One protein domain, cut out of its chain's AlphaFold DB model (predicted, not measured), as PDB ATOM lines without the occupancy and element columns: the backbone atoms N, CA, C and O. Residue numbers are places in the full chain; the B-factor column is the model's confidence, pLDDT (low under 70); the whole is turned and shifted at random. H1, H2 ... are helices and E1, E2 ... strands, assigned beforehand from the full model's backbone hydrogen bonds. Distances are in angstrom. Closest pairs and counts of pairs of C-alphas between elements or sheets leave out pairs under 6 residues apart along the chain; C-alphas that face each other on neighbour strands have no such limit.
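What this domain is: This is residues 11 to 112 of the 114 residues of a protein of Methanocorpusculum sp (UniProt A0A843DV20). Two helix pairs sit at a distance from each other, H1 and H4 side by side and the helical hairpin of H2 and H3, with a two-strand ribbon of E1 and E2 between them. H5 extends away from both pairs as an arm, and its residues 102 to 110 stick out with the tail to 112. The printed part has 102 residues, in the order H1, E1, H2, H3, E2, H4, H5, mostly helix, with an antiparallel sheet E1 - E2. It is loose, with a radius of gyration of the C-alphas of 17.8 A, and spans 50 by 33 by 20 A.

Where its parts are: H1, residues 11 to 22, begins at C-alpha 11 (91.783, 7.101, 21.074) and is 16.4 A long. E1 is residues 34 to 36. H2, residues 41 to 52, is 16.5 A long, and H3, residues 56 to 64, is 11.7 A. E2 is residues 69 to 71. H4, residues 75 to 89, is 20.7 A long. H5, residues 95 to 110, is 22.3 A and ends at C-alpha 110 (107.816, -3.766, -14.883).

How they stand to each other: H1 touches H4, the closest C-alphas being those of Leu 13 and Leu 78, 7.2 A apart, at a shallow tilt of 22 degrees, the same way. E1 and E2 are antiparallel at 170 degrees, with N 35 and O 70 within hydrogen-bond range at 3.0 A. With residues 46 to 50 alone H2 touches H3, the closest C-alphas being those of Tyr 46 and Ser 57, 5.0 A apart, at a steep tilt of 41 degrees, opposite ways. H5 touches no helix. In H1, H2, H3, H4 and H5 every O i to N i+4 pair is within hydrogen-bond range.

The domain as a whole: The C-alphas farthest apart, of Gly 55 and Thr 112, are 54.7 A apart. The printed part has no cut. The link H1 to E1 is long. Residues 108 to 112 have pLDDT under 70.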
ATOM      1  N   GLU A  11      91.079   8.223  20.453       98.31
ATOM      2  CA  GLU A  11      91.783   7.101  21.074       98.31
ATOM      3  C   GLU A  11      91.933   5.928  20.099       98.31
ATOM      4  O   GLU A  11      93.002   5.325  20.002       98.31
ATOM      5  N   ASN A  12      90.881   5.625  19.329       98.25
ATOM      6  CA  ASN A  12      90.937   4.575  18.318       98.25
ATOM      7  C   ASN A  12      91.928   4.932  17.198       98.25
ATOM      8  O   ASN A  12      92.730   4.090  16.787       98.25
ATOM      9  N   LEU A  13      91.910   6.184  16.727       98.25
ATOM     10  CA  LEU A  13      92.850   6.646  15.707       98.25
ATOM     11  C   LEU A  13      94.299   6.612  16.212       98.25
ATOM     12  O   LEU A  13      95.168   6.098  15.512       98.25
ATOM     13  N   GLU A  14      94.568   7.104  17.421       98.25
ATOM     14  CA  GLU A  14      95.903   7.062  18.029       98.25
ATOM     15  C   GLU A  14      96.410   5.624  18.188       98.25
ATOM     16  O   GLU A  14      97.584   5.366  17.923       98.25
ATOM     17  N   GLY A  15      95.531   4.677  18.528       98.19
ATOM     18  CA  GLY A  15      95.865   3.253  18.570       98.19
ATOM     19  C   GLY A  15      96.321   2.711  17.212       98.19
ATOM     20  O   GLY A  15      97.377   2.088  17.120       98.19
ATOM     21  N   ILE A  16      95.576   3.000  16.140       97.56
ATOM     22  CA  ILE A  16      95.954   2.599  14.771       97.56
ATOM     23  C   ILE A  16      97.295   3.226  14.374       97.56
ATOM     24  O   ILE A  16      98.164   2.544  13.834       97.56
ATOM     25  N   LEU A  17      97.486   4.515  14.660       98.19
ATOM     26  CA  LEU A  17      98.715   5.230  14.320       98.19
ATOM     27  C   LEU A  17      99.921   4.723  15.121       98.19
ATOM     28  O   LEU A  17     101.014   4.618  14.567       98.19
ATOM     29  N   SER A  18      99.730   4.331  16.384       98.19
ATOM     30  CA  SER A  18     100.770   3.657  17.169       98.19
ATOM     31  C   SER A  18     101.215   2.365  16.492       98.19
ATOM     32  O   SER A  18     102.410   2.156  16.318       98.19
ATOM     33  N   LEU A  19     100.273   1.543  16.020       98.12
ATOM     34  CA  LEU A  19     100.606   0.321  15.286       98.12
ATOM     35  C   LEU A  19     101.354   0.623  13.978       98.12
ATOM     36  O   LEU A  19     102.282  -0.099  13.623       98.12
ATOM     37  N   CYS A  20     100.994   1.697  13.267       97.94
ATOM     38  CA  CYS A  20     101.733   2.138  12.081       97.94
ATOM     39  C   CYS A  20     103.177   2.535  12.412       97.94
ATOM     40  O   CYS A  20     104.086   2.174  11.665       97.94
ATOM     41  N   ARG A  21     103.394   3.245  13.526       97.69
ATOM     42  CA  ARG A  21     104.741   3.575  14.007       97.69
ATOM     43  C   ARG A  21     105.529   2.304  14.306       97.69
ATOM     44  O   ARG A  21     106.639   2.157  13.807       97.69
ATOM     45  N   ASP A  22     104.949   1.393  15.082       98.12
ATOM     46  CA  ASP A  22     105.612   0.153  15.499       98.12
ATOM     47  C   ASP A  22     105.978  -0.729  14.295       98.12
ATOM     48  O   ASP A  22     107.005  -1.404  14.294       98.12
ATOM     49  N   ALA A  23     105.166  -0.679  13.235       98.12
ATOM     50  CA  ALA A  23     105.412  -1.368  11.973       98.12
ATOM     51  C   ALA A  23     106.390  -0.639  11.026       98.12
ATOM     52  O   ALA A  23     106.695  -1.171   9.959       98.12
ATOM     53  N   GLY A  24     106.868   0.562  11.371       97.62
ATOM     54  CA  GLY A  24     107.775   1.345  10.525       97.62
ATOM     55  C   GLY A  24     107.122   1.879   9.245       97.62
ATOM     56  O   GLY A  24     107.771   1.965   8.206       97.62
ATOM     57  N   VAL A  25     105.826   2.203   9.283       97.75
ATOM     58  CA  VAL A  25     105.112   2.747   8.119       97.75
ATOM     59  C   VAL A  25     105.649   4.134   7.770       97.75
ATOM     60  O   VAL A  25     105.548   5.058   8.566       97.75
ATOM     61  N   GLU A  26     106.149   4.305   6.547       97.38
ATOM     62  CA  GLU A  26     106.723   5.578   6.076       97.38
ATOM     63  C   GLU A  26     105.717   6.495   5.362       97.38
ATOM     64  O   GLU A  26     105.948   7.696   5.217       97.38
ATOM     65  N   ARG A  27     104.620   5.932   4.842       97.56
ATOM     66  CA  ARG A  27     103.641   6.636   3.997       97.56
ATOM     67  C   ARG A  27     102.226   6.190   4.347       97.56
ATOM     68  O   ARG A  27     101.960   4.990   4.353       97.56
ATOM     69  N   ILE A  28     101.314   7.132   4.587       97.25
ATOM     70  CA  ILE A  28      99.895   6.839   4.849       97.25
ATOM     71  C   ILE A  28      99.021   7.699   3.944       97.25
ATOM     72  O   ILE A  28      99.076   8.924   3.988       97.25
ATOM     73  N   LEU A  29      98.167   7.050   3.155       95.44
ATOM     74  CA  LEU A  29      97.180   7.720   2.319       95.44
ATOM     75  C   LEU A  29      95.834   7.780   3.051       95.44
ATOM     76  O   LEU A  29      95.261   6.743   3.382       95.44
ATOM     77  N   SER A  30      95.329   8.990   3.281       93.69
ATOM     78  CA  SER A  30      94.014   9.238   3.882       93.69
ATOM     79  C   SER A  30      93.169  10.107   2.953       93.69
ATOM     80  O   SER A  30      93.666  11.076   2.385       93.69
ATOM     81  N   PHE A  31      91.886   9.767   2.815       91.81
ATOM     82  CA  PHE A  31      90.890  10.534   2.052       91.81
ATOM     83  C   PHE A  31      89.808  11.118   2.971       91.81
ATOM     84  O   PHE A  31      88.649  11.249   2.582       91.81
ATOM     85  N   GLY A  32      90.190  11.424   4.212       93.31
ATOM     86  CA  GLY A  32      89.288  11.866   5.269       93.31
ATOM     87  C   GLY A  32      88.777  10.721   6.143       93.31
ATOM     88  O   GLY A  32      89.048   9.539   5.909       93.31
ATOM     89  N   PHE A  33      88.030  11.092   7.182       96.56
ATOM     90  CA  PHE A  33      87.565  10.171   8.215       96.56
ATOM     91  C   PHE A  33      86.067   9.951   8.090       96.56
ATOM     92  O   PHE A  33      85.234  10.755   8.496       96.56
ATOM     93  N   GLY A  34      85.722   8.832   7.478       95.50
ATOM     94  CA  GLY A  34      84.345   8.495   7.199       95.50
ATOM     95  C   GLY A  34      84.257   7.243   6.351       95.50
ATOM     96  O   GLY A  34      85.168   6.403   6.317       95.50
ATOM     97  N   MET A  35      83.150   7.134   5.633       94.75
ATOM     98  CA  MET A  35      82.904   5.993   4.769       94.75
ATOM     99  C   MET A  35      82.086   6.379   3.548       94.75
ATOM    100  O   MET A  35      81.383   7.388   3.518       94.75
ATOM    101  N   THR A  36      82.146   5.520   2.537       93.88
ATOM    102  CA  THR A  36      81.173   5.559   1.449       93.88
ATOM    103  C   THR A  36      80.043   4.590   1.761       93.88
ATOM    104  O   THR A  36      80.268   3.417   2.050       93.88
ATOM    105  N   LEU A  37      78.817   5.097   1.721       92.69
ATOM    106  CA  LEU A  37      77.587   4.367   1.971       92.69
ATOM    107  C   LEU A  37      76.834   4.220   0.648       92.69
ATOM    108  O   LEU A  37      75.891   4.958   0.351       92.69
ATOM    109  N   ARG A  38      77.332   3.294  -0.177       90.00
ATOM    110  CA  ARG A  38      76.809   3.017  -1.519       90.00
ATOM    111  C   ARG A  38      75.375   2.490  -1.454       90.00
ATOM    112  O   ARG A  38      75.020   1.762  -0.528       90.00
ATOM    113  N   GLU A  39      74.588   2.822  -2.471       83.69
ATOM    114  CA  GLU A  39      73.272   2.216  -2.693       83.69
ATOM    115  C   GLU A  39      73.396   0.683  -2.771       83.69
ATOM    116  O   GLU A  39      74.363   0.165  -3.333       83.69
ATOM    117  N   GLY A  40      72.479  -0.041  -2.123       84.81
ATOM    118  CA  GLY A  40      72.502  -1.502  -1.982       84.81
ATOM    119  C   GLY A  40      73.317  -2.023  -0.791       84.81
ATOM    120  O   GLY A  40      72.949  -3.026  -0.185       84.81
ATOM    121  N   ASN A  41      74.395  -1.333  -0.397       89.19
ATOM    122  CA  ASN A  41      75.127  -1.660   0.837       89.19
ATOM    123  C   ASN A  41      74.501  -1.004   2.075       89.19
ATOM    124  O   ASN A  41      74.720  -1.463   3.198       89.19
ATOM    125  N   ARG A  42      73.758   0.091   1.883       93.50
ATOM    126  CA  ARG A  42      73.196   0.901   2.966       93.50
ATOM    127  C   ARG A  42      72.210   0.121   3.822       93.50
ATOM    128  O   ARG A  42      72.287   0.193   5.042       93.50
ATOM    129  N   GLU A  43      71.315  -0.621   3.189       91.50
ATOM    130  CA  GLU A  43      70.246  -1.371   3.844       91.50
ATOM    131  C   GLU A  43      70.837  -2.442   4.764       91.50
ATOM    132  O   GLU A  43      70.489  -2.518   5.942       91.50
ATOM    133  N   TYR A  44      71.812  -3.201   4.254       93.88
ATOM    134  CA  TYR A  44      72.539  -4.189   5.047       93.88
ATOM    135  C   TYR A  44      73.321  -3.539   6.192       93.88
ATOM    136  O   TYR A  44      73.298  -4.027   7.322       93.88
ATOM    137  N   PHE A  45      74.000  -2.420   5.920       95.19
ATOM    138  CA  PHE A  45      74.731  -1.693   6.951       95.19
ATOM    139  C   PHE A  45      73.794  -1.222   8.071       95.19
ATOM    140  O   PHE A  45      74.097  -1.449   9.236       95.19
ATOM    141  N   TYR A  46      72.632  -0.650   7.743       94.56
ATOM    142  CA  TYR A  46      71.655  -0.185   8.734       94.56
ATOM    143  C   TYR A  46      71.045  -1.334   9.534       94.56
ATOM    144  O   TYR A  46      70.915  -1.206  10.747       94.56
ATOM    145  N   GLN A  47      70.779  -2.480   8.901       94.31
ATOM    146  CA  GLN A  47      70.371  -3.685   9.623       94.31
ATOM    147  C   GLN A  47      71.423  -4.092  10.668       94.31
ATOM    148  O   GLN A  47      71.086  -4.361  11.819       94.31
ATOM    149  N   LYS A  48      72.711  -4.095  10.299       95.94
ATOM    150  CA  LYS A  48      73.797  -4.405  11.242       95.94
ATOM    151  C   LYS A  48      73.996  -3.338  12.308       95.94
ATOM    152  O   LYS A  48      74.343  -3.690  13.434       95.94
ATOM    153  N   LEU A  49      73.742  -2.071  11.989       96.06
ATOM    154  CA  LEU A  49      73.724  -1.014  12.994       96.06
ATOM    155  C   LEU A  49      72.650  -1.276  14.041       96.06
ATOM    156  O   LEU A  49      72.961  -1.187  15.215       96.06
ATOM    157  N   ASP A  50      71.432  -1.650  13.658       93.94
ATOM    158  CA  ASP A  50      70.379  -1.899  14.648       93.94
ATOM    159  C   ASP A  50      70.609  -3.169  15.475       93.94
ATOM    160  O   ASP A  50      70.256  -3.199  16.653       93.94
ATOM    161  N   GLU A  51      71.239  -4.195  14.896       96.56
ATOM    162  CA  GLU A  51      71.619  -5.414  15.621       96.56
ATOM    163  C   GLU A  51      72.719  -5.159  16.670       96.56
ATOM    164  O   GLU A  51      72.657  -5.703  17.771       96.56
ATOM    165  N   LEU A  52      73.739  -4.363  16.328       97.38
ATOM    166  CA  LEU A  52      74.944  -4.186  17.152       97.38
ATOM    167  C   LEU A  52      74.927  -2.901  17.994       97.38
ATOM    168  O   LEU A  52      75.518  -2.858  19.072       97.38
ATOM    169  N   PHE A  53      74.254  -1.863  17.506       96.50
ATOM    170  CA  PHE A  53      74.181  -0.517  18.076       96.50
ATOM    171  C   PHE A  53      72.737   0.019  17.989       96.50
ATOM    172  O   PHE A  53      72.461   0.936  17.206       96.50
ATOM    173  N   PRO A  54      71.790  -0.543  18.768       95.12
ATOM    174  CA  PRO A  54      70.366  -0.238  18.633       95.12
ATOM    175  C   PRO A  54      70.053   1.265  18.573       95.12
ATOM    176  O   PRO A  54      70.454   2.034  19.448       95.12
ATOM    177  N   GLY A  55      69.320   1.682  17.533       93.81
ATOM    178  CA  GLY A  55      68.907   3.075  17.308       93.81
ATOM    179  C   GLY A  55      69.902   3.919  16.504       93.81
ATOM    180  O   GLY A  55      69.565   5.030  16.078       93.81
ATOM    181  N   LEU A  56      71.106   3.407  16.236       95.62
ATOM    182  CA  LEU A  56      72.116   4.148  15.489       95.62
ATOM    183  C   LEU A  56      71.763   4.281  13.999       95.62
ATOM    184  O   LEU A  56      72.076   5.310  13.401       95.62
ATOM    185  N   SER A  57      71.041   3.320  13.411       95.44
ATOM    186  CA  SER A  57      70.574   3.418  12.019       95.44
ATOM    187  C   SER A  57      69.657   4.630  11.802       95.44
ATOM    188  O   SER A  57      69.760   5.325  10.789       95.44
ATOM    189  N   THR A  58      68.810   4.943  12.789       96.62
ATOM    190  CA  THR A  58      67.879   6.079  12.743       96.62
ATOM    191  C   THR A  58      68.648   7.392  12.771       96.62
ATOM    192  O   THR A  58      68.371   8.284  11.971       96.62
ATOM    193  N   ARG A  59      69.668   7.495  13.634       96.50
ATOM    194  CA  ARG A  59      70.574   8.650  13.660       96.50
ATOM    195  C   ARG A  59      71.290   8.818  12.322       96.50
ATOM    196  O   ARG A  59      71.279   9.909  11.762       96.50
ATOM    197  N   TYR A  60      71.858   7.737  11.791       96.06
ATOM    198  CA  TYR A  60      72.530   7.746  10.492       96.06
ATOM    199  C   TYR A  60      71.597   8.190   9.359       96.06
ATOM    200  O   TYR A  60      71.981   9.011   8.529       96.06
ATOM    201  N   SER A  61      70.362   7.681   9.326       94.81
ATOM    202  CA  SER A  61      69.356   8.063   8.333       94.81
ATOM    203  C   SER A  61      68.986   9.545   8.437       94.81
ATOM    204  O   SER A  61      69.003  10.245   7.425       94.81
ATOM    205  N   ALA A  62      68.720  10.032   9.651       96.94
ATOM    206  CA  ALA A  62      68.339  11.420   9.895       96.94
ATOM    207  C   ALA A  62      69.459  12.407   9.540       96.94
ATOM    208  O   ALA A  62      69.197  13.472   8.983       96.94
ATOM    209  N   GLU A  63      70.705  12.057   9.849       96.38
ATOM    210  CA  GLU A  63      71.843  12.943   9.643       96.38
ATOM    211  C   GLU A  63      72.391  12.859   8.225       96.38
ATOM    212  O   GLU A  63      72.575  13.879   7.565       96.38
ATOM    213  N   PHE A  64      72.648  11.656   7.715       94.88
ATOM    214  CA  PHE A  64      73.369  11.478   6.458       94.88
ATOM    215  C   PHE A  64      72.455  11.256   5.252       94.88
ATOM    216  O   PHE A  64      72.878  11.523   4.121       94.88
ATOM    217  N   GLY A  65      71.205  10.842   5.466       92.88
ATOM    218  CA  GLY A  65      70.231  10.606   4.403       92.88
ATOM    219  C   GLY A  65      70.731   9.584   3.382       92.88
ATOM    220  O   GLY A  65      71.215   8.510   3.739       92.88
ATOM    221  N   LEU A  66      70.626   9.929   2.093       93.38
ATOM    222  CA  LEU A  66      71.051   9.063   0.988       93.38
ATOM    223  C   LEU A  66      72.450   9.387   0.439       93.38
ATOM    224  O   LEU A  66      72.799   8.936  -0.656       93.38
ATOM    225  N   ARG A  67      73.265  10.153   1.175       94.19
ATOM    226  CA  ARG A  67      74.602  10.562   0.723       94.19
ATOM    227  C   ARG A  67      75.505   9.357   0.447       94.19
ATOM    228  O   ARG A  67      75.558   8.404   1.221       94.19
ATOM    229  N   TYR A  68      76.229   9.423  -0.671       93.00
ATOM    230  CA  TYR A  68      77.172   8.379  -1.076       93.00
ATOM    231  C   TYR A  68      78.431   8.364  -0.206       93.00
ATOM    232  O   TYR A  68      78.937   7.295   0.107       93.00
ATOM    233  N   ALA A  69      78.939   9.531   0.182       93.56
ATOM    234  CA  ALA A  69      80.061   9.674   1.099       93.56
ATOM    235  C   ALA A  69      79.581  10.415   2.343       93.56
ATOM    236  O   ALA A  69      78.876  11.422   2.233       93.56
ATOM    237  N   ILE A  70      79.940   9.888   3.507       94.94
ATOM    238  CA  ILE A  70      79.605  10.461   4.805       94.94
ATOM    239  C   ILE A  70      80.893  10.674   5.583       94.94
ATOM    240  O   ILE A  70      81.809   9.850   5.539       94.94
ATOM    241  N   GLU A  71      80.946  11.795   6.280       95.56
ATOM    242  CA  GLU A  71      82.083  12.214   7.080       95.56
ATOM    243  C   GLU A  71      81.718  12.094   8.562       95.56
ATOM    244  O   GLU A  71      80.562  12.304   8.938       95.56
ATOM    245  N   SER A  72      82.684  11.722   9.403       96.81
ATOM    246  CA  SER A  72      82.492  11.760  10.849       96.81
ATOM    247  C   SER A  72      82.305  13.208  11.323       96.81
ATOM    248  O   SER A  72      83.030  14.104  10.885       96.81
ATOM    249  N   PRO A  73      81.410  13.464  12.290       96.50
ATOM    250  CA  PRO A  73      81.351  14.758  12.969       96.50
ATOM    251  C   PRO A  73      82.670  15.152  13.648       96.50
ATOM    252  O   PRO A  73      82.941  16.337  13.831       96.50
ATOM    253  N   ASN A  74      83.506  14.167  13.993       97.75
ATOM    254  CA  ASN A  74      84.805  14.364  14.629       97.75
ATOM    255  C   ASN A  74      85.951  14.526  13.618       97.75
ATOM    256  O   ASN A  74      87.105  14.656  14.025       97.75
ATOM    257  N   SER A  75      85.687  14.545  12.306       96.75
ATOM    258  CA  SER A  75      86.741  14.535  11.280       96.75
ATOM    259  C   SER A  75      87.771  15.647  11.417       96.75
ATOM    260  O   SER A  75      88.957  15.398  11.225       96.75
ATOM    261  N   ALA A  76      87.364  16.853  11.817       97.38
ATOM    262  CA  ALA A  76      88.301  17.954  12.037       97.38
ATOM    263  C   ALA A  76      89.268  17.691  13.208       97.38
ATOM    264  O   ALA A  76      90.392  18.186  13.219       97.38
ATOM    265  N   GLU A  77      88.845  16.942  14.227       98.06
ATOM    266  CA  GLU A  77      89.734  16.498  15.300       98.06
ATOM    267  C   GLU A  77      90.629  15.348  14.848       98.06
ATOM    268  O   GLU A  77      91.840  15.401  15.064       98.06
ATOM    269  N   LEU A  78      90.055  14.358  14.168       98.44
ATOM    270  CA  LEU A  78      90.794  13.213  13.645       98.44
ATOM    271  C   LEU A  78      91.889  13.647  12.659       98.44
ATOM    272  O   LEU A  78      93.022  13.182  12.762       98.44
ATOM    273  N   GLU A  79      91.607  14.612  11.781       97.81
ATOM    274  CA  GLU A  79      92.591  15.182  10.855       97.81
ATOM    275  C   GLU A  79      93.712  15.922  11.584       97.81
ATOM    276  O   GLU A  79      94.875  15.789  11.206       97.81
ATOM    277  N   ARG A  80      93.406  16.643  12.672       98.31
ATOM    278  CA  ARG A  80      94.440  17.279  13.504       98.31
ATOM    279  C   ARG A  80      95.358  16.239  14.143       98.31
ATOM    280  O   ARG A  80      96.575  16.406  14.105       98.31
ATOM    281  N   VAL A  81      94.792  15.173  14.709       98.38
ATOM    282  CA  VAL A  81      95.551  14.079  15.339       98.38
ATOM    283  C   VAL A  81      96.421  13.357  14.307       98.38
ATOM    284  O   VAL A  81      97.615  13.165  14.537       98.38
ATOM    285  N   PHE A  82      95.845  13.016  13.155       98.44
ATOM    286  CA  PHE A  82      96.537  12.354  12.053       98.44
ATOM    287  C   PHE A  82      97.678  13.204  11.490       98.44
ATOM    288  O   PHE A  82      98.812  12.734  11.417       98.44
ATOM    289  N   SER A  83      97.405  14.466  11.153       98.12
ATOM    290  CA  SER A  83      98.417  15.385  10.630       98.12
ATOM    291  C   SER A  83      99.568  15.577  11.619       98.12
ATOM    292  O   SER A  83     100.727  15.446  11.229       98.12
ATOM    293  N   ALA A  84      99.267  15.791  12.906       98.38
ATOM    294  CA  ALA A  84     100.286  15.955  13.941       98.38
ATOM    295  C   ALA A  84     101.129  14.688  14.154       98.38
ATOM    296  O   ALA A  84     102.331  14.778  14.409       98.38
ATOM    297  N   PHE A  85     100.520  13.502  14.058       98.56
ATOM    298  CA  PHE A  85     101.260  12.242  14.072       98.56
ATOM    299  C   PHE A  85     102.208  12.157  12.875       98.56
ATOM    300  O   PHE A  85     103.403  11.953  13.070       98.56
ATOM    301  N   CYS A  86     101.706  12.362  11.656       98.31
ATOM    302  CA  CYS A  86     102.520  12.250  10.449       98.31
ATOM    303  C   CYS A  86     103.700  13.224  10.445       98.31
ATOM    304  O   CYS A  86     104.814  12.835  10.111       98.31
ATOM    305  N   GLU A  87     103.480  14.467  10.872       98.12
ATOM    306  CA  GLU A  87     104.536  15.476  10.976       98.12
ATOM    307  C   GLU A  87     105.600  15.098  12.012       98.12
ATOM    308  O   GLU A  87     106.791  15.242  11.746       98.12
ATOM    309  N   ARG A  88     105.187  14.570  13.170       98.12
ATOM    310  CA  ARG A  88     106.106  14.152  14.236       98.12
ATOM    311  C   ARG A  88     106.933  12.922  13.860       98.12
ATOM    312  O   ARG A  88     108.113  12.872  14.182       98.12
ATOM    313  N   GLU A  89     106.315  11.938  13.213       97.94
ATOM    314  CA  GLU A  89     106.970  10.677  12.846       97.94
ATOM    315  C   GLU A  89     107.680  10.732  11.485       97.94
ATOM    316  O   GLU A  89     108.342   9.775  11.100       97.94
ATOM    317  N   GLY A  90     107.539  11.832  10.738       97.62
ATOM    318  CA  GLY A  90     108.085  11.948   9.384       97.62
ATOM    319  C   GLY A  90     107.364  11.071   8.353       97.62
ATOM    320  O   GLY A  90     107.945  10.738   7.322       97.62
ATOM    321  N   VAL A  91     106.107  10.704   8.613       98.31
ATOM    322  CA  VAL A  91     105.281   9.907   7.698       98.31
ATOM    323  C   VAL A  91     104.723  10.808   6.602       98.31
ATOM    324  O   VAL A  91     104.007  11.775   6.872       98.31
ATOM    325  N   GLU A  92     105.008  10.483   5.344       98.06
ATOM    326  CA  GLU A  92     104.477  11.232   4.206       98.06
ATOM    327  C   GLU A  92     102.987  10.912   4.010       98.06
ATOM    328  O   GLU A  92     102.580   9.751   3.933       98.06
ATOM    329  N   ARG A  93     102.173  11.966   3.925       97.19
ATOM    330  CA  ARG A  93     100.707  11.881   3.820       97.19
ATOM    331  C   ARG A  93     100.134  12.553   2.576       97.19
ATOM    332  O   ARG A  93      98.932  12.470   2.340       97.19
ATOM    333  N   ARG A  94     100.962  13.253   1.793       96.69
ATOM    334  CA  ARG A  94     100.508  13.973   0.597       96.69
ATOM    335  C   ARG A  94     100.229  12.979  -0.528       96.69
ATOM    336  O   ARG A  94     101.167  12.289  -0.945       96.69
ATOM    337  N   PRO A  95      98.990  12.909  -1.048       95.31
ATOM    338  CA  PRO A  95      98.632  11.956  -2.090       95.31
ATOM    339  C   PRO A  95      99.569  12.014  -3.294       95.31
ATOM    340  O   PRO A  95     100.000  10.974  -3.775       95.31
ATOM    341  N   GLU A  96      99.962  13.209  -3.737       95.69
ATOM    342  CA  GLU A  96     100.817  13.396  -4.911       95.69
ATOM    343  C   GLU A  96     102.175  12.715  -4.718       95.69
ATOM    344  O   GLU A  96     102.643  12.000  -5.599       95.69
ATOM    345  N   ARG A  97     102.784  12.875  -3.536       96.38
ATOM    346  CA  ARG A  97     104.080  12.268  -3.197       96.38
ATOM    347  C   ARG A  97     103.980  10.750  -3.094       96.38
ATOM    348  O   ARG A  97     104.869  10.047  -3.567       96.38
ATOM    349  N   ILE A  98     102.901  10.254  -2.489       96.38
ATOM    350  CA  ILE A  98     102.658   8.818  -2.338       96.38
ATOM    351  C   ILE A  98     102.433   8.174  -3.708       96.38
ATOM    352  O   ILE A  98     103.060   7.163  -4.013       96.38
ATOM    353  N   PHE A  99     101.586   8.764  -4.554       94.94
ATOM    354  CA  PHE A  99     101.323   8.237  -5.890       94.94
ATOM    355  C   PHE A  99     102.560   8.304  -6.784       94.94
ATOM    356  O   PHE A  99     102.848   7.316  -7.450       94.94
ATOM    357  N   SER A 100     103.341   9.392  -6.761       94.62
ATOM    358  CA  SER A 100     104.621   9.450  -7.482       94.62
ATOM    359  C   SER A 100     105.560   8.309  -7.083       94.62
ATOM    360  O   SER A 100     106.085   7.629  -7.960       94.62
ATOM    361  N   TYR A 101     105.704   8.044  -5.781       93.31
ATOM    362  CA  TYR A 101     106.502   6.922  -5.284       93.31
ATOM    363  C   TYR A 101     105.985   5.564  -5.786       93.31
ATOM    364  O   TYR A 101     106.769   4.727  -6.229       93.31
ATOM    365  N   LEU A 102     104.666   5.343  -5.746       90.81
ATOM    366  CA  LEU A 102     104.065   4.102  -6.244       90.81
ATOM    367  C   LEU A 102     104.325   3.911  -7.745       90.81
ATOM    368  O   LEU A 102     104.702   2.815  -8.151       90.81
ATOM    369  N   TYR A 103     104.191   4.970  -8.548       90.31
ATOM    370  CA  TYR A 103     104.463   4.915  -9.986       90.31
ATOM    371  C   TYR A 103     105.931   4.614 -10.305       90.31
ATOM    372  O   TYR A 103     106.206   3.821 -11.204       90.31
ATOM    373  N   GLU A 104     106.877   5.220  -9.584       88.88
ATOM    374  CA  GLU A 104     108.308   4.923  -9.737       88.88
ATOM    375  C   GLU A 104     108.602   3.453  -9.409       88.88
ATOM    376  O   GLU A 104     109.227   2.748 -10.198       88.88
ATOM    377  N   MET A 105     108.053   2.954  -8.300       83.75
ATOM    378  CA  MET A 105     108.235   1.568  -7.875       83.75
ATOM    379  C   MET A 105     107.625   0.553  -8.860       83.75
ATOM    380  O   MET A 105     108.210  -0.502  -9.111       83.75
ATOM    381  N   GLU A 106     106.445   0.836  -9.422       78.75
ATOM    382  CA  GLU A 106     105.828  -0.018 -10.448       78.75
ATOM    383  C   GLU A 106     106.645  -0.038 -11.743       78.75
ATOM    384  O   GLU A 106     106.810  -1.103 -12.346       78.75
ATOM    385  N   ARG A 107     107.220   1.104 -12.136       71.75
ATOM    386  CA  ARG A 107     108.103   1.205 -13.302       71.75
ATOM    387  C   ARG A 107     109.339   0.319 -13.160       71.75
ATOM    388  O   ARG A 107     109.676  -0.400 -14.099       71.75
ATOM    389  N   ASP A 108     109.962   0.324 -11.984       67.44
ATOM    390  CA  ASP A 108     111.134  -0.508 -11.695       67.44
ATOM    391  C   ASP A 108     110.786  -2.005 -11.663       67.44
ATOM    392  O   ASP A 108     111.583  -2.840 -12.085       67.44
ATOM    393  N   ARG A 109     109.567  -2.368 -11.235       63.16
ATOM    394  CA  ARG A 109     109.087  -3.764 -11.251       63.16
ATOM    395  C   ARG A 109     108.727  -4.264 -12.651       63.16
ATOM    396  O   ARG A 109     108.946  -5.439 -12.955       63.16
ATOM    397  N   GLN A 110     108.193  -3.401 -13.514       57.16
ATOM    398  CA  GLN A 110     107.816  -3.766 -14.883       57.16
ATOM    399  C   GLN A 110     109.035  -3.966 -15.806       57.16
ATOM    400  O   GLN A 110     108.916  -4.623 -16.839       57.16
ATOM    401  N   ALA A 111     110.224  -3.497 -15.411       55.56
ATOM    402  CA  ALA A 111     111.480  -3.739 -16.125       55.56
ATOM    403  C   ALA A 111     112.004  -5.194 -16.034       55.56
ATOM    404  O   ALA A 111     112.980  -5.523 -16.702       55.56
ATOM    405  N   THR A 112     111.354  -6.079 -15.265       54.12
ATOM    406  CA  THR A 112     111.783  -7.481 -15.045       54.12
ATOM    407  C   THR A 112     111.050  -8.535 -15.892       54.12
ATOM    408  O   THR A 112     111.013  -9.709 -15.535       54.12
TER     409      THR A 112